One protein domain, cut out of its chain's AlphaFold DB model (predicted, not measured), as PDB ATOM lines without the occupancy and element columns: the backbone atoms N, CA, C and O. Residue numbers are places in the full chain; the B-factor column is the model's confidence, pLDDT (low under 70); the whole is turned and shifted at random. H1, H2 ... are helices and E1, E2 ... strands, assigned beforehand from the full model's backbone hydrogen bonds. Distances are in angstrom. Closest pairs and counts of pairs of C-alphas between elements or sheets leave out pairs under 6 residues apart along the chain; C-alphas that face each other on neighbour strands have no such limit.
ATOM      1  N   THR A 205      55.934  70.936   2.628       88.94
ATOM      2  CA  THR A 205      55.723  72.092   3.512       88.94
ATOM      3  C   THR A 205      56.073  73.408   2.824       88.94
ATOM      4  O   THR A 205      55.379  74.400   3.042       88.94
ATOM      5  N   GLN A 206      57.125  73.420   1.999       88.25
ATOM      6  CA  GLN A 206      57.576  74.627   1.310       88.25
ATOM      7  C   GLN A 206      56.569  75.060   0.239       88.25
ATOM      8  O   GLN A 206      56.091  76.190   0.289       88.25
ATOM      9  N   ASP A 207      56.189  74.149  -0.659       88.38
ATOM     10  CA  ASP A 207      55.239  74.437  -1.744       88.38
ATOM     11  C   ASP A 207      53.870  74.843  -1.194       88.38
ATOM     12  O   ASP A 207      53.259  75.805  -1.661       88.38
ATOM     13  N   ARG A 208      53.425  74.193  -0.112       90.56
ATOM     14  CA  ARG A 208      52.211  74.598   0.603       90.56
ATOM     15  C   ARG A 208      52.326  76.002   1.198       90.56
ATOM     16  O   ARG A 208      51.363  76.762   1.132       90.56
ATOM     17  N   GLY A 209      53.465  76.339   1.802       88.31
ATOM     18  CA  GLY A 209      53.708  77.669   2.364       88.31
ATOM     19  C   GLY A 209      53.648  78.760   1.297       88.31
ATOM     20  O   GLY A 209      52.970  79.764   1.504       88.31
ATOM     21  N   ILE A 210      54.275  78.518   0.141       88.31
ATOM     22  CA  ILE A 210      54.233  79.417  -1.021       88.31
ATOM     23  C   ILE A 210      52.796  79.571  -1.516       88.31
ATOM     24  O   ILE A 210      52.317  80.693  -1.650       88.31
ATOM     25  N   PHE A 211      52.073  78.461  -1.697       89.62
ATOM     26  CA  PHE A 211      50.679  78.504  -2.130       89.62
ATOM     27  C   PHE A 211      49.813  79.346  -1.180       89.62
ATOM     28  O   PHE A 211      49.099  80.236  -1.631       89.62
ATOM     29  N   ILE A 212      49.911  79.119   0.138       87.81
ATOM     30  CA  ILE A 212      49.154  79.882   1.145       87.81
ATOM     31  C   ILE A 212      49.538  81.365   1.137       87.81
ATOM     32  O   ILE A 212      48.658  82.212   1.254       87.81
ATOM     33  N   GLN A 213      50.822  81.689   0.993       87.62
ATOM     34  CA  GLN A 213      51.284  83.075   0.939       87.62
ATOM     35  C   GLN A 213      50.783  83.791  -0.326       87.62
ATOM     36  O   GLN A 213      50.360  84.943  -0.265       87.62
ATOM     37  N   GLU A 214      50.778  83.112  -1.472       87.62
ATOM     38  CA  GLU A 214      50.258  83.666  -2.727       87.62
ATOM     39  C   GLU A 214      48.731  83.847  -2.696       87.62
ATOM     40  O   GLU A 214      48.209  84.764  -3.333       87.62
ATOM     41  N   LEU A 215      48.007  83.068  -1.883       86.12
ATOM     42  CA  LEU A 215      46.582  83.304  -1.631       86.12
ATOM     43  C   LEU A 215      46.306  84.633  -0.916       86.12
ATOM     44  O   LEU A 215      45.204  85.161  -1.045       86.12
ATOM     45  N   ASP A 216      47.269  85.228  -0.212       83.88
ATOM     46  CA  ASP A 216      47.087  86.586   0.325       83.88
ATOM     47  C   ASP A 216      47.077  87.640  -0.801       83.88
ATOM     48  O   ASP A 216      46.523  88.730  -0.643       83.88
ATOM     49  N   SER A 217      47.604  87.287  -1.979       86.38
ATOM     50  CA  SER A 217      47.587  88.105  -3.200       86.38
ATOM     51  C   SER A 217      46.385  87.799  -4.104       86.38
ATOM     52  O   SER A 217      46.329  88.252  -5.248       86.38
ATOM     53  N   ILE A 218      45.367  87.078  -3.614       84.94
ATOM     54  CA  ILE A 218      44.172  86.719  -4.404       84.94
ATOM     55  C   ILE A 218      43.396  87.940  -4.930       84.94
ATOM     56  O   ILE A 218      42.724  87.858  -5.962       84.94
ATOM     57  N   GLY A 219      43.563  89.098  -4.282       79.38
ATOM     58  CA  GLY A 219      43.080  90.393  -4.766       79.38
ATOM     59  C   GLY A 219      43.586  90.745  -6.166       79.38
ATOM     60  O   GLY A 219      42.829  91.276  -6.978       79.38
ATOM     61  N   GLU A 220      44.830  90.389  -6.490       86.31
ATOM     62  CA  GLU A 220      45.434  90.629  -7.806       86.31
ATOM     63  C   GLU A 220      44.839  89.720  -8.889       86.31
ATOM     64  O   GLU A 220      44.754  90.106 -10.053       86.31
ATOM     65  N   MET A 221      44.303  88.556  -8.500       86.06
ATOM     66  CA  MET A 221      43.524  87.672  -9.381       86.06
ATOM     67  C   MET A 221      42.084  88.180  -9.607       86.06
ATOM     68  O   MET A 221      41.264  87.509 -10.244       86.06
ATOM     69  N   GLY A 222      41.740  89.352  -9.062       83.50
ATOM     70  CA  GLY A 222      40.399  89.927  -9.118       83.50
ATOM     71  C   GLY A 222      39.386  89.165  -8.264       83.50
ATOM     72  O   GLY A 222      38.216  89.067  -8.649       83.50
ATOM     73  N   LEU A 223      39.829  88.560  -7.160       91.56
ATOM     74  CA  LEU A 223      38.977  87.929  -6.155       91.56
ATOM     75  C   LEU A 223      39.012  88.763  -4.875       91.56
ATOM     76  O   LEU A 223      40.081  89.114  -4.391       91.56
ATOM     77  N   ASN A 224      37.847  89.067  -4.304       91.38
ATOM     78  CA  ASN A 224      37.799  89.784  -3.033       91.38
ATOM     79  C   ASN A 224      37.807  88.777  -1.883       91.38
ATOM     80  O   ASN A 224      36.896  87.952  -1.781       91.38
ATOM     81  N   ASP A 225      38.815  88.874  -1.018       92.56
ATOM     82  CA  ASP A 225      38.872  88.121   0.233       92.56
ATOM     83  C   ASP A 225      37.983  88.788   1.298       92.56
ATOM     84  O   ASP A 225      38.163  89.953   1.666       92.56
ATOM     85  N   LEU A 226      37.005  88.030   1.780       91.81
ATOM     86  CA  LEU A 226      36.047  88.394   2.814       91.81
ATOM     87  C   LEU A 226      36.350  87.714   4.153       91.81
ATOM     88  O   LEU A 226      35.552  87.834   5.077       91.81
ATOM     89  N   SER A 227      37.484  87.025   4.303       90.19
ATOM     90  CA  SER A 227      37.823  86.287   5.532       90.19
ATOM     91  C   SER A 227      37.869  87.183   6.774       90.19
ATOM     92  O   SER A 227      37.599  86.724   7.880       90.19
ATOM     93  N   GLY A 228      38.132  88.485   6.599       91.06
ATOM     94  CA  GLY A 228      38.046  89.483   7.673       91.06
ATOM     95  C   GLY A 228      36.624  89.741   8.199       91.06
ATOM     96  O   GLY A 228      36.476  90.411   9.218       91.06
ATOM     97  N   LEU A 229      35.586  89.232   7.527       92.12
ATOM     98  CA  LEU A 229      34.192  89.259   7.986       92.12
ATOM     99  C   LEU A 229      33.818  88.025   8.825       92.12
ATOM    100  O   LEU A 229      32.716  87.983   9.371       92.12
ATOM    101  N   GLY A 230      34.725  87.051   8.944       94.56
ATOM    102  CA  GLY A 230      34.479  85.762   9.583       94.56
ATOM    103  C   GLY A 230      33.991  84.688   8.610       94.56
ATOM    104  O   GLY A 230      33.762  84.933   7.425       94.56
ATOM    105  N   LEU A 231      33.864  83.471   9.127       96.81
ATOM    106  CA  LEU A 231      33.326  82.313   8.432       96.81
ATOM    107  C   LEU A 231      31.811  82.464   8.210       96.81
ATOM    108  O   LEU A 231      31.113  83.057   9.038       96.81
ATOM    109  N   PRO A 232      31.278  81.913   7.106       96.56
ATOM    110  CA  PRO A 232      29.842  81.901   6.862       96.56
ATOM    111  C   PRO A 232      29.101  81.052   7.902       96.56
ATOM    112  O   PRO A 232      29.605  80.039   8.378       96.56
ATOM    113  N   LEU A 233      27.856  81.433   8.202       96.44
ATOM    114  CA  LEU A 233      26.958  80.620   9.026       96.44
ATOM    115  C   LEU A 233      26.603  79.320   8.304       96.44
ATOM    116  O   LEU A 233      26.429  79.319   7.086       96.44
ATOM    117  N   ALA A 234      26.372  78.246   9.060       96.62
ATOM    118  CA  ALA A 234      25.974  76.954   8.496       96.62
ATOM    119  C   ALA A 234      24.721  77.045   7.597       96.62
ATOM    120  O   ALA A 234      24.643  76.397   6.558       96.62
ATOM    121  N   SER A 235      23.772  77.925   7.935       95.69
ATOM    122  CA  SER A 235      22.555  78.165   7.147       95.69
ATOM    123  C   SER A 235      22.787  78.875   5.806       95.69
ATOM    124  O   SER A 235      21.877  78.918   4.979       95.69
ATOM    125  N   ALA A 236      23.974  79.438   5.564       95.81
ATOM    126  CA  ALA A 236      24.308  80.065   4.287       95.81
ATOM    127  C   ALA A 236      24.655  79.033   3.196       95.81
ATOM    128  O   ALA A 236      24.611  79.352   2.003       95.81
ATOM    129  N   PHE A 237      24.995  77.801   3.587       96.62
ATOM    130  CA  PHE A 237      25.426  76.744   2.680       96.62
ATOM    131  C   PHE A 237      24.233  76.182   1.916       96.62
ATOM    132  O   PHE A 237      23.309  75.604   2.486       96.62
ATOM    133  N   SER A 238      24.277  76.324   0.595       90.06
ATOM    134  CA  SER A 238      23.157  75.977  -0.289       90.06
ATOM    135  C   SER A 238      22.792  74.489  -0.284       90.06
ATOM    136  O   SER A 238      21.639  74.140  -0.525       90.06
ATOM    137  N   LYS A 239      23.762  73.614   0.004       94.44
ATOM    138  CA  LYS A 239      23.598  72.155  -0.018       94.44
ATOM    139  C   LYS A 239      23.402  71.537   1.368       94.44
ATOM    140  O   LYS A 239      23.352  70.317   1.463       94.44
ATOM    141  N   GLY A 240      23.325  72.350   2.428       94.88
ATOM    142  CA  GLY A 240      23.216  71.846   3.800       94.88
ATOM    143  C   GLY A 240      24.387  70.946   4.205       94.88
ATOM    144  O   GLY A 240      24.182  69.983   4.920       94.88
ATOM    145  N   ASN A 241      25.583  71.235   3.687       97.00
ATOM    146  CA  ASN A 241      26.817  70.467   3.859       97.00
ATOM    147  C   ASN A 241      27.848  71.209   4.727       97.00
ATOM    148  O   ASN A 241      29.047  70.951   4.628       97.00
ATOM    149  N   ALA A 242      27.403  72.181   5.523       97.31
ATOM    150  CA  ALA A 242      28.277  73.068   6.282       97.31
ATOM    151  C   ALA A 242      29.168  72.308   7.275       97.31
ATOM    152  O   ALA A 242      30.313  72.694   7.483       97.31
ATOM    153  N   GLU A 243      28.677  71.204   7.835       97.25
ATOM    154  CA  GLU A 243      29.370  70.350   8.802       97.25
ATOM    155  C   GLU A 243      30.649  69.695   8.266       97.25
ATOM    156  O   GLU A 243      31.495  69.272   9.049       97.25
ATOM    157  N   TYR A 244      30.815  69.641   6.944       97.62
ATOM    158  CA  TYR A 244      32.051  69.180   6.315       97.62
ATOM    159  C   TYR A 244      33.105  70.292   6.240       97.62
ATOM    160  O   TYR A 244      34.299  70.016   6.247       97.62
ATOM    161  N   PHE A 245      32.690  71.558   6.163       97.88
ATOM    162  CA  PHE A 245      33.581  72.693   5.875       97.88
ATOM    163  C   PHE A 245      33.774  73.645   7.050       97.88
ATOM    164  O   PHE A 245      34.657  74.502   7.001       97.88
ATOM    165  N   LEU A 246      32.963  73.501   8.093       97.94
ATOM    166  CA  LEU A 246      33.009  74.283   9.316       97.94
ATOM    167  C   LEU A 246      33.303  73.367  10.501       97.94
ATOM    168  O   LEU A 246      32.814  72.241  10.575       97.94
ATOM    169  N   GLY A 247      34.089  73.869  11.446       97.94
ATOM    170  CA  GLY A 247      34.306  73.205  12.723       97.94
ATOM    171  C   GLY A 247      33.156  73.447  13.715       97.94
ATOM    172  O   GLY A 247      32.289  74.299  13.479       97.94
ATOM    173  N   PRO A 248      33.139  72.723  14.850       97.62
ATOM    174  CA  PRO A 248      32.077  72.810  15.853       97.62
ATOM    175  C   PRO A 248      31.788  74.236  16.337       97.62
ATOM    176  O   PRO A 248      30.621  74.599  16.502       97.62
ATOM    177  N   THR A 249      32.827  75.062  16.512       97.38
ATOM    178  CA  THR A 249      32.684  76.458  16.955       97.38
ATOM    179  C   THR A 249      31.914  77.281  15.926       97.38
ATOM    180  O   THR A 249      30.961  77.975  16.275       97.38
ATOM    181  N   ALA A 250      32.264  77.171  14.644       96.81
ATOM    182  CA  ALA A 250      31.591  77.904  13.575       96.81
ATOM    183  C   ALA A 250      30.135  77.443  13.371       96.81
ATOM    184  O   ALA A 250      29.264  78.270  13.106       96.81
ATOM    185  N   ILE A 251      29.844  76.149  13.556       97.00
ATOM    186  CA  ILE A 251      28.483  75.595  13.440       97.00
ATOM    187  C   ILE A 251      27.573  76.068  14.582       97.00
ATOM    188  O   ILE A 251      26.405  76.380  14.348       97.00
ATOM    189  N   ALA A 252      28.086  76.116  15.814       96.19
ATOM    190  CA  ALA A 252      27.302  76.475  16.998       96.19
ATOM    191  C   ALA A 252      27.005  77.982  17.104       96.19
ATOM    192  O   ALA A 252      26.210  78.403  17.948       96.19
ATOM    193  N   THR A 253      27.663  78.796  16.281       94.12
ATOM    194  CA  THR A 253      27.678  80.247  16.440       94.12
ATOM    195  C   THR A 253      26.510  80.938  15.739       94.12
ATOM    196  O   THR A 253      26.032  80.519  14.685       94.12
ATOM    197  N   ASP A 254      26.033  82.029  16.345       91.38
ATOM    198  CA  ASP A 254      24.986  82.877  15.791       91.38
ATOM    199  C   ASP A 254      25.547  84.005  14.906       91.38
ATOM    200  O   ASP A 254      26.726  84.345  14.925       91.38
ATOM    201  N   PHE A 255      24.672  84.659  14.141       89.00
ATOM    202  CA  PHE A 255      25.056  85.767  13.255       89.00
ATOM    203  C   PHE A 255      25.611  87.006  13.984       89.00
ATOM    204  O   PHE A 255      26.001  87.977  13.331       89.00
ATOM    205  N   ARG A 256      25.551  87.049  15.321       91.00
ATOM    206  CA  ARG A 256      25.951  88.220  16.108       91.00
ATOM    207  C   ARG A 256      27.424  88.176  16.480       91.00
ATOM    208  O   ARG A 256      27.994  89.242  16.695       91.00
ATOM    209  N   ASN A 257      28.016  86.987  16.518       92.88
ATOM    210  CA  ASN A 257      29.397  86.769  16.920       92.88
ATOM    211  C   ASN A 257      30.147  86.048  15.791       92.88
ATOM    212  O   ASN A 257      30.291  84.841  15.855       92.88
ATOM    213  N   PRO A 258      30.585  86.727  14.720       93.25
ATOM    214  CA  PRO A 258      31.261  86.043  13.619       93.25
ATOM    215  C   PRO A 258      32.518  85.309  14.111       93.25
ATOM    216  O   PRO A 258      33.319  85.886  14.843       93.25
ATOM    217  N   VAL A 259      32.685  84.053  13.687       96.50
ATOM    218  CA  VAL A 259      33.859  83.220  14.003       96.50
ATOM    219  C   VAL A 259      34.928  83.453  12.947       96.50
ATOM    220  O   VAL A 259      34.656  83.337  11.753       96.50
ATOM    221  N   GLY A 260      36.142  83.791  13.358       95.25
ATOM    222  CA  GLY A 260      37.280  83.937  12.460       95.25
ATOM    223  C   GLY A 260      37.853  82.589  12.013       95.25
ATOM    224  O   GLY A 260      37.756  81.587  12.710       95.25
ATOM    225  N   VAL A 261      38.540  82.574  10.868       91.69
ATOM    226  CA  VAL A 261      39.280  81.390  10.376       91.69
ATOM    227  C   VAL A 261      40.340  80.908  11.384       91.69
ATOM    228  O   VAL A 261      40.665  79.727  11.411       91.69
ATOM    229  N   GLY A 262      40.887  81.816  12.201       91.94
ATOM    230  CA  GLY A 262      41.907  81.513  13.211       91.94
ATOM    231  C   GLY A 262      41.365  81.127  14.588       91.94
ATOM    232  O   GLY A 262      42.165  80.873  15.486       91.94
ATOM    233  N   ASP A 263      40.043  81.108  14.774       95.94
ATOM    234  CA  ASP A 263      39.454  80.725  16.055       95.94
ATOM    235  C   ASP A 263      39.580  79.209  16.272       95.94
ATOM    236  O   ASP A 263      39.557  78.407  15.333       95.94
ATOM    237  N   ALA A 264      39.720  78.805  17.536       95.75
ATOM    238  CA  ALA A 264      39.838  77.395  17.894       95.75
ATOM    239  C   ALA A 264      38.591  76.609  17.449       95.75
ATOM    240  O   ALA A 264      37.455  77.038  17.674       95.75
ATOM    241  N   ASP A 265      38.816  75.460  16.808       96.50
ATOM    242  CA  ASP A 265      37.770  74.563  16.297       96.50
ATOM    243  C   ASP A 265      36.778  75.239  15.324       96.50
ATOM    244  O   ASP A 265      35.632  74.806  15.172       96.50
ATOM    245  N   ALA A 266      37.200  76.320  14.660       97.38
ATOM    246  CA  ALA A 266      36.412  77.010  13.640       97.38
ATOM    247  C   ALA A 266      36.400  76.273  12.292       97.38
ATOM    248  O   ALA A 266      35.432  76.366  11.537       97.38
ATOM    249  N   LEU A 267      37.463  75.523  12.002       97.69
ATOM    250  CA  LEU A 267      37.638  74.731  10.787       97.69
ATOM    251  C   LEU A 267      37.497  73.228  11.078       97.69
ATOM    252  O   LEU A 267      37.692  72.805  12.221       97.69
ATOM    253  N   PRO A 268      37.169  72.406  10.066       97.12
ATOM    254  CA  PRO A 268      37.084  70.963  10.234       97.12
ATOM    255  C   PRO A 268      38.466  70.357  10.544       97.12
ATOM    256  O   PRO A 268      39.499  70.940  10.193       97.12
ATOM    257  N   PRO A 269      38.518  69.166  11.167       95.50
ATOM    258  CA  PRO A 269      39.775  68.498  11.485       95.50
ATOM    259  C   PRO A 269      40.706  68.361  10.271       95.50
ATOM    260  O   PRO A 269      40.284  67.990   9.176       95.50
ATOM    261  N   GLY A 270      41.991  68.667  10.472       94.56
ATOM    262  CA  GLY A 270      43.026  68.578   9.437       94.56
ATOM    263  C   GLY A 270      43.049  69.735   8.429       94.56
ATOM    264  O   GLY A 270      43.967  69.788   7.604       94.56
ATOM    265  N   ALA A 271      42.088  70.663   8.478       96.25
ATOM    266  CA  ALA A 271      42.146  71.867   7.659       96.25
ATOM    267  C   ALA A 271      43.288  72.775   8.137       96.25
ATOM    268  O   ALA A 271      43.403  73.107   9.314       96.25
ATOM    269  N   ALA A 272      44.144  73.174   7.202       94.00
ATOM    270  CA  ALA A 272      45.269  74.066   7.432       94.00
ATOM    271  C   ALA A 272      44.864  75.542   7.368       94.00
ATOM    272  O   ALA A 272      45.477  76.383   8.018       94.00
ATOM    273  N   SER A 273      43.886  75.872   6.520       94.19
ATOM    274  CA  SER A 273      43.465  77.249   6.267       94.19
ATOM    275  C   SER A 273      42.100  77.274   5.587       94.19
ATOM    276  O   SER A 273      41.698  76.306   4.938       94.19
ATOM    277  N   ALA A 274      41.420  78.413   5.683       96.06
ATOM    278  CA  ALA A 274      40.268  78.720   4.855       96.06
ATOM    279  C   ALA A 274      40.285  80.181   4.386       96.06
ATOM    280  O   ALA A 274      40.942  81.043   4.984       96.06
ATOM    281  N   ARG A 275      39.568  80.457   3.296       96.19
ATOM    282  CA  ARG A 275      39.331  81.808   2.780       96.19
ATOM    283  C   ARG A 275      37.893  81.961   2.318       96.19
ATOM    284  O   ARG A 275      37.368  81.095   1.621       96.19
ATOM    285  N   VAL A 276      37.277  83.079   2.667       96.38
ATOM    286  CA  VAL A 276      35.943  83.448   2.192       96.38
ATOM    287  C   VAL A 276      36.097  84.354   0.979       96.38
ATOM    288  O   VAL A 276      36.752  85.382   1.074       96.38
ATOM    289  N   ILE A 277      35.516  83.993  -0.161       97.06
ATOM    290  CA  ILE A 277      35.738  84.690  -1.431       97.06
ATOM    291  C   ILE A 277      34.401  85.169  -1.999       97.06
ATOM    292  O   ILE A 277      33.461  84.384  -2.139       97.06
ATOM    293  N   ASP A 278      34.328  86.453  -2.358       95.50
ATOM    294  CA  ASP A 278      33.146  87.123  -2.934       95.50
ATOM    295  C   ASP A 278      32.918  86.751  -4.411       95.50
ATOM    296  O   ASP A 278      32.966  87.583  -5.319       95.50
ATOM    297  N   SER A 279      32.814  85.456  -4.688       96.62
ATOM    298  CA  SER A 279      32.598  84.925  -6.030       96.62
ATOM    299  C   SER A 279      32.131  83.474  -5.949       96.62
ATOM    300  O   SER A 279      32.457  82.743  -5.013       96.62
ATOM    301  N   GLN A 280      31.417  83.028  -6.980       96.56
ATOM    302  CA  GLN A 280      30.981  81.638  -7.122       96.56
ATOM    303  C   GLN A 280      32.176  80.682  -7.236       96.56
ATOM    304  O   GLN A 280      33.174  81.010  -7.884       96.56
ATOM    305  N   ALA A 281      32.049  79.466  -6.691       96.50
ATOM    306  CA  ALA A 281      33.132  78.474  -6.649       96.50
ATOM    307  C   ALA A 281      33.749  78.178  -8.030       96.50
ATOM    308  O   ALA A 281      34.964  78.047  -8.160       96.50
ATOM    309  N   LYS A 282      32.928  78.127  -9.090       96.62
ATOM    310  CA  LYS A 282      33.398  77.903 -10.469       96.62
ATOM    311  C   LYS A 282      34.314  79.027 -10.964       96.62
ATOM    312  O   LYS A 282      35.337  78.752 -11.591       96.62
ATOM    313  N   ASP A 283      33.955  80.275 -10.681       96.69
ATOM    314  CA  ASP A 283      34.721  81.448 -11.105       96.69
ATOM    315  C   ASP A 283      35.999  81.601 -10.281       96.69
ATOM    316  O   ASP A 283      37.053  81.919 -10.837       96.69
ATOM    317  N   VAL A 284      35.926  81.289  -8.983       96.62
ATOM    318  CA  VAL A 284      37.100  81.216  -8.105       96.62
ATOM    319  C   VAL A 284      38.082  80.171  -8.614       96.62
ATOM    320  O   VAL A 284      39.240  80.501  -8.852       96.62
ATOM    321  N   LEU A 285      37.625  78.944  -8.876       97.19
ATOM    322  CA  LEU A 285      38.479  77.881  -9.404       97.19
ATOM    323  C   LEU A 285      39.137  78.288 -10.726       97.19
ATOM    324  O   LEU A 285      40.326  78.051 -10.919       97.19
ATOM    325  N   LYS A 286      38.375  78.909 -11.634       96.94
ATOM    326  CA  LYS A 286      38.896  79.393 -12.918       96.94
ATOM    327  C   LYS A 286      40.001  80.432 -12.716       96.94
ATOM    328  O   LYS A 286      41.040  80.332 -13.367       96.94
ATOM    329  N   LYS A 287      39.784  81.412 -11.835       95.62
ATOM    330  CA  LYS A 287      40.754  82.480 -11.547       95.62
ATOM    331  C   LYS A 287      41.998  81.955 -10.835       95.62
ATOM    332  O   LYS A 287      43.092  82.310 -11.249       95.62
ATOM    333  N   ILE A 288      41.844  81.057  -9.862       94.94
ATOM    334  CA  ILE A 288      42.968  80.390  -9.193       94.94
ATOM    335  C   ILE A 288      43.782  79.591 -10.218       94.94
ATOM    336  O   ILE A 288      44.978  79.824 -10.357       94.94
ATOM    337  N   LYS A 289      43.151  78.724 -11.023       95.25
ATOM    338  CA  LYS A 289      43.865  77.969 -12.070       95.25
ATOM    339  C   LYS A 289      44.615  78.880 -13.044       95.25
ATOM    340  O   LYS A 289      45.716  78.542 -13.457       95.25
ATOM    341  N   ALA A 290      44.033  80.024 -13.408       93.56
ATOM    342  CA  ALA A 290      44.693  81.003 -14.267       93.56
ATOM    343  C   ALA A 290      45.872  81.702 -13.567       93.56
ATOM    344  O   ALA A 290      46.927  81.850 -14.178       93.56
ATOM    345  N   GLY A 291      45.716  82.096 -12.298       90.94
ATOM    346  CA  GLY A 291      46.765  82.751 -11.510       90.94
ATOM    347  C   GLY A 291      47.989  81.861 -11.291       90.94
ATOM    348  O   GLY A 291      49.117  82.323 -11.422       90.94
ATOM    349  N   TYR A 292      47.766  80.566 -11.065       91.12
ATOM    350  CA  TYR A 292      48.827  79.580 -10.837       91.12
ATOM    351  C   TYR A 292      49.288  78.847 -12.109       91.12
ATOM    352  O   TYR A 292      50.126  77.952 -12.041       91.12
ATOM    353  N   ALA A 293      48.800  79.222 -13.298       90.12
ATOM    354  CA  ALA A 293      49.184  78.549 -14.543       90.12
ATOM    355  C   ALA A 293      50.704  78.599 -14.809       90.12
ATOM    356  O   ALA A 293      51.258  77.675 -15.400       90.12
ATOM    357  N   ASN A 294      51.384  79.653 -14.342       88.44
ATOM    358  CA  ASN A 294      52.823  79.856 -14.545       88.44
ATOM    359  C   ASN A 294      53.703  79.249 -13.440       88.44
ATOM    360  O   ASN A 294      54.919  79.192 -13.611       88.44
ATOM    361  N   THR A 295      53.127  78.805 -12.318       88.38
ATOM    362  CA  THR A 295      53.893  78.214 -11.204       88.38
ATOM    363  C   THR A 295      54.089  76.708 -11.366       88.38
ATOM    364  O   THR A 295      54.861  76.102 -10.630       88.38
ATOM    365  N   GLY A 296      53.404  76.093 -12.338       89.69
ATOM    366  CA  GLY A 296      53.444  74.650 -12.563       89.69
ATOM    367  C   GLY A 296      52.603  73.844 -11.569       89.69
ATOM    368  O   GLY A 296      52.723  72.622 -11.540       89.69
ATOM    369  N   ILE A 297      51.756  74.508 -10.774       94.38
ATOM    370  CA  ILE A 297      50.808  73.842  -9.878       94.38
ATOM    371  C   ILE A 297      49.636  73.297 -10.697       94.38
ATOM    372  O   ILE A 297      48.947  74.038 -11.407       94.38
ATOM    373  N   VAL A 298      49.382  71.998 -10.566       96.00
ATOM    374  CA  VAL A 298      48.289  71.294 -11.240       96.00
ATOM    375  C   VAL A 298      47.153  71.032 -10.255       96.00
ATOM    376  O   VAL A 298      47.363  70.699  -9.093       96.00
ATOM    377  N   PHE A 299      45.924  71.212 -10.737       97.50
ATOM    378  CA  PHE A 299      44.691  71.100  -9.958       97.50
ATOM    379  C   PHE A 299      43.885  69.891 -10.442       97.50
ATOM    380  O   PHE A 299      43.071  70.020 -11.372       97.50
ATOM    381  N   SER A 300      44.091  68.744  -9.800       97.81
ATOM    382  CA  SER A 300      43.519  67.445 -10.178       97.81
ATOM    383  C   SER A 300      42.326  67.110  -9.281       97.81
ATOM    384  O   SER A 300      42.470  67.004  -8.069       97.81
ATOM    385  N   GLN A 301      41.116  66.966  -9.836       97.88
ATOM    386  CA  GLN A 301      39.962  66.547  -9.028       97.88
ATOM    387  C   GLN A 301      40.131  65.076  -8.636       97.88
ATOM    388  O   GLN A 301      40.191  64.214  -9.509       97.88
ATOM    389  N   VAL A 302      40.180  64.792  -7.334       97.88
ATOM    390  CA  VAL A 302      40.431  63.438  -6.814       97.88
ATOM    391  C   VAL A 302      39.166  62.738  -6.335       97.88
ATOM    392  O   VAL A 302      39.056  61.521  -6.432       97.88
ATOM    393  N   SER A 303      38.207  63.483  -5.787       97.69
ATOM    394  CA  SER A 303      36.942  62.941  -5.278       97.69
ATOM    395  C   SER A 303      35.950  64.079  -5.014       97.69
ATOM    396  O   SER A 303      36.175  65.217  -5.432       97.69
ATOM    397  N   ASN A 304      34.850  63.773  -4.325       97.50
ATOM    398  CA  ASN A 304      33.982  64.773  -3.719       97.50
ATOM    399  C   ASN A 304      34.132  64.712  -2.192       97.50
ATOM    400  O   ASN A 304      34.304  63.633  -1.625       97.50
ATOM    401  N   TYR A 305      34.034  65.859  -1.532       97.25
ATOM    402  CA  TYR A 305      34.006  66.007  -0.081       97.25
ATOM    403  C   TYR A 305      32.785  66.854   0.278       97.25
ATOM    404  O   TYR A 305      32.599  67.923  -0.294       97.25
ATOM    405  N   GLY A 306      31.884  66.346   1.125       95.81
ATOM    406  CA  GLY A 306      30.649  67.060   1.474       95.81
ATOM    407  C   GLY A 306      29.803  67.491   0.263       95.81
ATOM    408  O   GLY A 306      29.243  68.579   0.265       95.81
ATOM    409  N   SER A 307      29.722  66.686  -0.803       96.50
ATOM    410  CA  SER A 307      29.034  67.035  -2.068       96.50
ATOM    411  C   SER A 307      29.644  68.197  -2.874       96.50
ATOM    412  O   SER A 307      28.991  68.732  -3.781       96.50
ATOM    413  N   GLU A 308      30.887  68.580  -2.581       97.50
ATOM    414  CA  GLU A 308      31.681  69.507  -3.391       97.50
ATOM    415  C   GLU A 308      32.913  68.813  -3.972       97.50
ATOM    416  O   GLU A 308      33.428  67.871  -3.367       97.50
ATOM    417  N   PRO A 309      33.420  69.252  -5.134       98.12
ATOM    418  CA  PRO A 309      34.665  68.730  -5.675       98.12
ATOM    419  C   PRO A 309      35.838  68.946  -4.710       98.12
ATOM    420  O   PRO A 309      36.026  70.041  -4.170       98.12
ATOM    421  N   LEU A 310      36.649  67.906  -4.536       98.38
ATOM    422  CA  LEU A 310      37.923  67.953  -3.831       98.38
ATOM    423  C   LEU A 310      39.051  67.839  -4.856       98.38
ATOM    424  O   LEU A 310      39.096  66.887  -5.641       98.38
ATOM    425  N   TYR A 311      39.969  68.797  -4.830       98.50
ATOM    426  CA  TYR A 311      41.116  68.850  -5.725       98.50
ATOM    427  C   TYR A 311      42.405  68.587  -4.951       98.50
ATOM    428  O   TYR A 311      42.619  69.171  -3.889       98.50
ATOM    429  N   ALA A 312      43.272  67.748  -5.505       98.06
ATOM    430  CA  ALA A 312      44.676  67.677  -5.140       98.06
ATOM    431  C   ALA A 312      45.444  68.794  -5.857       98.06
ATOM    432  O   ALA A 312      45.200  69.065  -7.039       98.06
ATOM    433  N   LEU A 313      46.347  69.444  -5.125       97.56
ATOM    434  CA  LEU A 313      47.335  70.358  -5.679       97.56
ATOM    435  C   LEU A 313      48.644  69.595  -5.826       97.56
ATOM    436  O   LEU A 313      49.214  69.134  -4.832       97.56
ATOM    437  N   GLU A 314      49.088  69.462  -7.064       97.25
ATOM    438  CA  GLU A 314      50.296  68.743  -7.448       97.25
ATOM    439  C   GLU A 314      51.344  69.742  -7.933       97.25
ATOM    440  O   GLU A 314      51.015  70.741  -8.578       97.25
ATOM    441  N   ASN A 315      52.608  69.500  -7.599       95.25
ATOM    442  CA  ASN A 315      53.726  70.273  -8.131       95.25
ATOM    443  C   ASN A 315      54.097  69.799  -9.558       95.25
ATOM    444  O   ASN A 315      53.449  68.933 -10.151       95.25
ATOM    445  N   THR A 316      55.194  70.321 -10.107       93.31
ATOM    446  CA  THR A 316      55.681  69.955 -11.449       93.31
ATOM    447  C   THR A 316      56.183  68.513 -11.572       93.31
ATOM    448  O   THR A 316      56.317  68.022 -12.693       93.31
ATOM    449  N   THR A 317      56.451  67.821 -10.459       93.94
ATOM    450  CA  THR A 317      56.839  66.400 -10.433       93.94
ATOM    451  C   THR A 317      55.632  65.465 -10.287       93.94
ATOM    452  O   THR A 317      55.800  64.249 -10.374       93.94
ATOM    453  N   GLY A 318      54.420  66.012 -10.122       95.06
ATOM    454  CA  GLY A 318      53.188  65.252  -9.892       95.06
ATOM    455  C   GLY A 318      52.974  64.849  -8.431       95.06
ATOM    456  O   GLY A 318      52.081  64.057  -8.136       95.06
ATOM    457  N   GLU A 319      53.780  65.367  -7.503       95.25
ATOM    458  CA  GLU A 319      53.638  65.091  -6.076       95.25
ATOM    459  C   GLU A 319      52.582  66.015  -5.462       95.25
ATOM    460  O   GLU A 319      52.644  67.241  -5.586       95.25
ATOM    461  N   THR A 320      51.597  65.428  -4.779       96.31
ATOM    462  CA  THR A 320      50.557  66.188  -4.080       96.31
ATOM    463  C   THR A 320      51.109  66.837  -2.811       96.31
ATOM    464  O   THR A 320      51.644  66.148  -1.941       96.31
ATOM    465  N   PHE A 321      50.907  68.147  -2.650       96.19
ATOM    466  CA  PHE A 321      51.339  68.888  -1.454       96.19
ATOM    467  C   PHE A 321      50.191  69.459  -0.612       96.19
ATOM    468  O   PHE A 321      50.396  69.820   0.554       96.19
ATOM    469  N   ALA A 322      48.983  69.542  -1.173       97.12
ATOM    470  CA  ALA A 322      47.784  69.972  -0.464       97.12
ATOM    471  C   ALA A 322      46.508  69.461  -1.144       97.12
ATOM    472  O   ALA A 322      46.518  69.051  -2.305       97.12
ATOM    473  N   PHE A 323      45.392  69.540  -0.423       98.06
ATOM    474  CA  PHE A 323      44.054  69.300  -0.957       98.06
ATOM    475  C   PHE A 323      43.185  70.514  -0.682       98.06
ATOM    476  O   PHE A 323      43.279  71.095   0.396       98.06
ATOM    477  N   PHE A 324      42.314  70.896  -1.607       97.19
ATOM    478  CA  PHE A 324      41.357  71.965  -1.344       97.19
ATOM    479  C   PHE A 324      39.997  71.697  -1.968       97.19
ATOM    480  O   PHE A 324      39.861  70.977  -2.960       97.19
ATOM    481  N   SER A 325      38.982  72.310  -1.374       98.19
ATOM    482  CA  SER A 325      37.616  72.293  -1.875       98.19
ATOM    483  C   SER A 325      37.034  73.701  -1.829       98.19
ATOM    484  O   SER A 325      37.386  74.508  -0.963       98.19
ATOM    485  N   LEU A 326      36.167  73.999  -2.795       97.94
ATOM    486  CA  LEU A 326      35.435  75.256  -2.902       97.94
ATOM    487  C   LEU A 326      33.951  74.961  -2.730       97.94
ATOM    488  O   LEU A 326      33.334  74.357  -3.606       97.94
ATOM    489  N   VAL A 327      33.381  75.415  -1.621       97.62
ATOM    490  CA  VAL A 327      31.963  75.234  -1.302       97.62
ATOM    491  C   VAL A 327      31.200  76.531  -1.523       97.62
ATOM    492  O   VAL A 327      31.662  77.607  -1.147       97.62
ATOM    493  N   SER A 328      30.039  76.444  -2.170       96.62
ATOM    494  CA  SER A 328      29.247  77.625  -2.540       96.62
ATOM    495  C   SER A 328      28.213  77.975  -1.466       96.62
ATOM    496  O   SER A 328      27.423  77.121  -1.045       96.62
ATOM    497  N   PHE A 329      28.151  79.248  -1.076       95.31
ATOM    498  CA  PHE A 329      27.177  79.764  -0.112       95.31
ATOM    499  C   PHE A 329      26.720  81.176  -0.525       95.31
ATOM    500  O   PHE A 329      27.546  82.003  -0.876       95.31
ATOM    501  N   GLN A 330      25.411  81.453  -0.525       92.06
ATOM    502  CA  GLN A 330      24.791  82.779  -0.774       92.06
ATOM    503  C   GLN A 330      25.526  83.759  -1.731       92.06
ATOM    504  O   GLN A 330      25.699  84.928  -1.408       92.06
ATOM    505  N   GLY A 331      25.938  83.319  -2.926       91.25
ATOM    506  CA  GLY A 331      26.615  84.198  -3.901       91.25
ATOM    507  C   GLY A 331      28.148  84.191  -3.844       91.25
ATOM    508  O   GLY A 331      28.794  84.619  -4.799       91.25
ATOM    509  N   SER A 332      28.704  83.632  -2.778       96.81
ATOM    510  CA  SER A 332      30.125  83.560  -2.455       96.81
ATOM    511  C   SER A 332      30.598  82.106  -2.380       96.81
ATOM    512  O   SER A 332      29.830  81.152  -2.568       96.81
ATOM    513  N   SER A 333      31.884  81.914  -2.104       97.56
ATOM    514  CA  SER A 333      32.443  80.591  -1.849       97.56
ATOM    515  C   SER A 333      33.414  80.598  -0.681       97.56
ATOM    516  O   SER A 333      34.078  81.593  -0.395       97.56
ATOM    517  N   LEU A 334      33.457  79.480   0.033       97.69
ATOM    518  CA  LEU A 334      34.446  79.209   1.063       97.69
ATOM    519  C   LEU A 334      35.454  78.233   0.464       97.69
ATOM    520  O   LEU A 334      35.100  77.156  -0.014       97.69
ATOM    521  N   MET A 335      36.714  78.634   0.464       97.94
ATOM    522  CA  MET A 335      37.835  77.787   0.107       97.94
ATOM    523  C   MET A 335      38.411  77.188   1.378       97.94
ATOM    524  O   MET A 335      38.778  77.940   2.275       97.94
ATOM    525  N   VAL A 336      38.518  75.865   1.453       97.81
ATOM    526  CA  VAL A 336      39.136  75.169   2.591       97.81
ATOM    527  C   VAL A 336      40.308  74.340   2.080       97.81
ATOM    528  O   VAL A 336      40.183  73.673   1.052       97.81
ATOM    529  N   LEU A 337      41.446  74.422   2.769       97.50
ATOM    530  CA  LEU A 337      42.709  73.772   2.418       97.50
ATOM    531  C   LEU A 337      43.088  72.758   3.503       97.50
ATOM    532  O   LEU A 337      43.105  73.109   4.681       97.50
ATOM    533  N   TRP A 338      43.475  71.547   3.116       97.56
ATOM    534  CA  TRP A 338      43.963  70.474   3.984       97.56
ATOM    535  C   TRP A 338      45.392  70.070   3.616       97.56
ATOM    536  O   TRP A 338      45.820  70.190   2.465       97.56
ATOM    537  N   THR A 339      46.138  69.569   4.605       95.00
ATOM    538  CA  THR A 339      47.498  69.037   4.406       95.00
ATOM    539  C   THR A 339      47.514  67.588   3.926       95.00
ATOM    540  O   THR A 339      48.483  67.164   3.302       95.00
TER     541      THR A 339
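This is residues 205 to 339 of the 345 residues of an uncharacterized protein of Leptolyngbya foveolarum (UniProt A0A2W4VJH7). A strongly twisted sheet of five strands forms a wall, with two separate helices, H1 and H4, over one face. The short helices H2 and H3 lie with long loops toward one end of the longest axis, and the turn between E3 and E4 lies at the other. The 135 printed residues hold, in chain order, H1, H2, H3, E1, H4, E2, E3, E4 and E5; the sheet's order is E1, E5, E4, E3, E2, antiparallel throughout, and the class is mixed. The whole is compact, with a radius of gyration of the C-alphas of 14.1 A, yet elongated in outline, spanning 44 by 28 by 25 A.

H1, residues 205 to 215, is on the sheet of E1, residues 271 to 277, E5, residues 332 to 338, E4, residues 320 to 329, E3, residues 308 to 314, and E2, residues 298 to 305. Its height over the sheet is 9.0 A, and it runs along the strands, at 17 degrees to E4 on the local plane. The closest C-alphas of H1 and E4 are those of Arg 208 and Phe 321, 6.1 A apart. H2, residues 242 to 245, only grazes the sheet; its closest C-alphas to E5 are those of Phe 245 and Val 336, 6.9 A apart. H3, residues 248 to 252, is not on the sheet. H2 and H3 are close but not clearly touching, with the C-alphas of Glu 243 and Ile 251 closest at 7.1 A. E1 is an edge strand antiparallel to E5, with N 275 and O 335 at 2.8 A. H4, residues 281 to 291, is on the same face as H1, apart from it, at a height over the sheet of 6.0 A. It runs slantwise to the strands, at 52 degrees to E5 on the local plane; the closest C-alphas of the two are those of Ala 281 and Ser 333, 5.3 A apart. E2 to E5 form a meander, each strand the antiparallel neighbour of the one before, in three hairpins. N 300 and O 312 of E2 and E3 are 3.0 A apart, N 311 and O 324 of E3 and E4 2.9 A, and N 334 and O 327 of E5 and E4 2.9 A, within hydrogen-bond range. In H1, H3 and H4 every O i to N i+4 pair is within that range; H2 is too short for such a pair.

H1 begins at C-alpha 205, (55.723, 72.092, 3.512), and measures 15.4 A; H4 measures 15.1 A. E4, the longest strand, measures 27.3 A from C-alpha 320, (50.557, 66.188, -4.080). E2 bends by 61 degrees at residue 302. E5 ends at C-alpha 338, (43.963, 70.474, 3.984).

The two C-alphas farthest apart, those of Arg 256 and Thr 317, are 46.2 A apart. The printed part has no cut. The links H1 to H2 and H3 to E1 are long, with 26 and 18 residues. Mean pLDDT of the printed part is 94.3, and no printed residue is under 70.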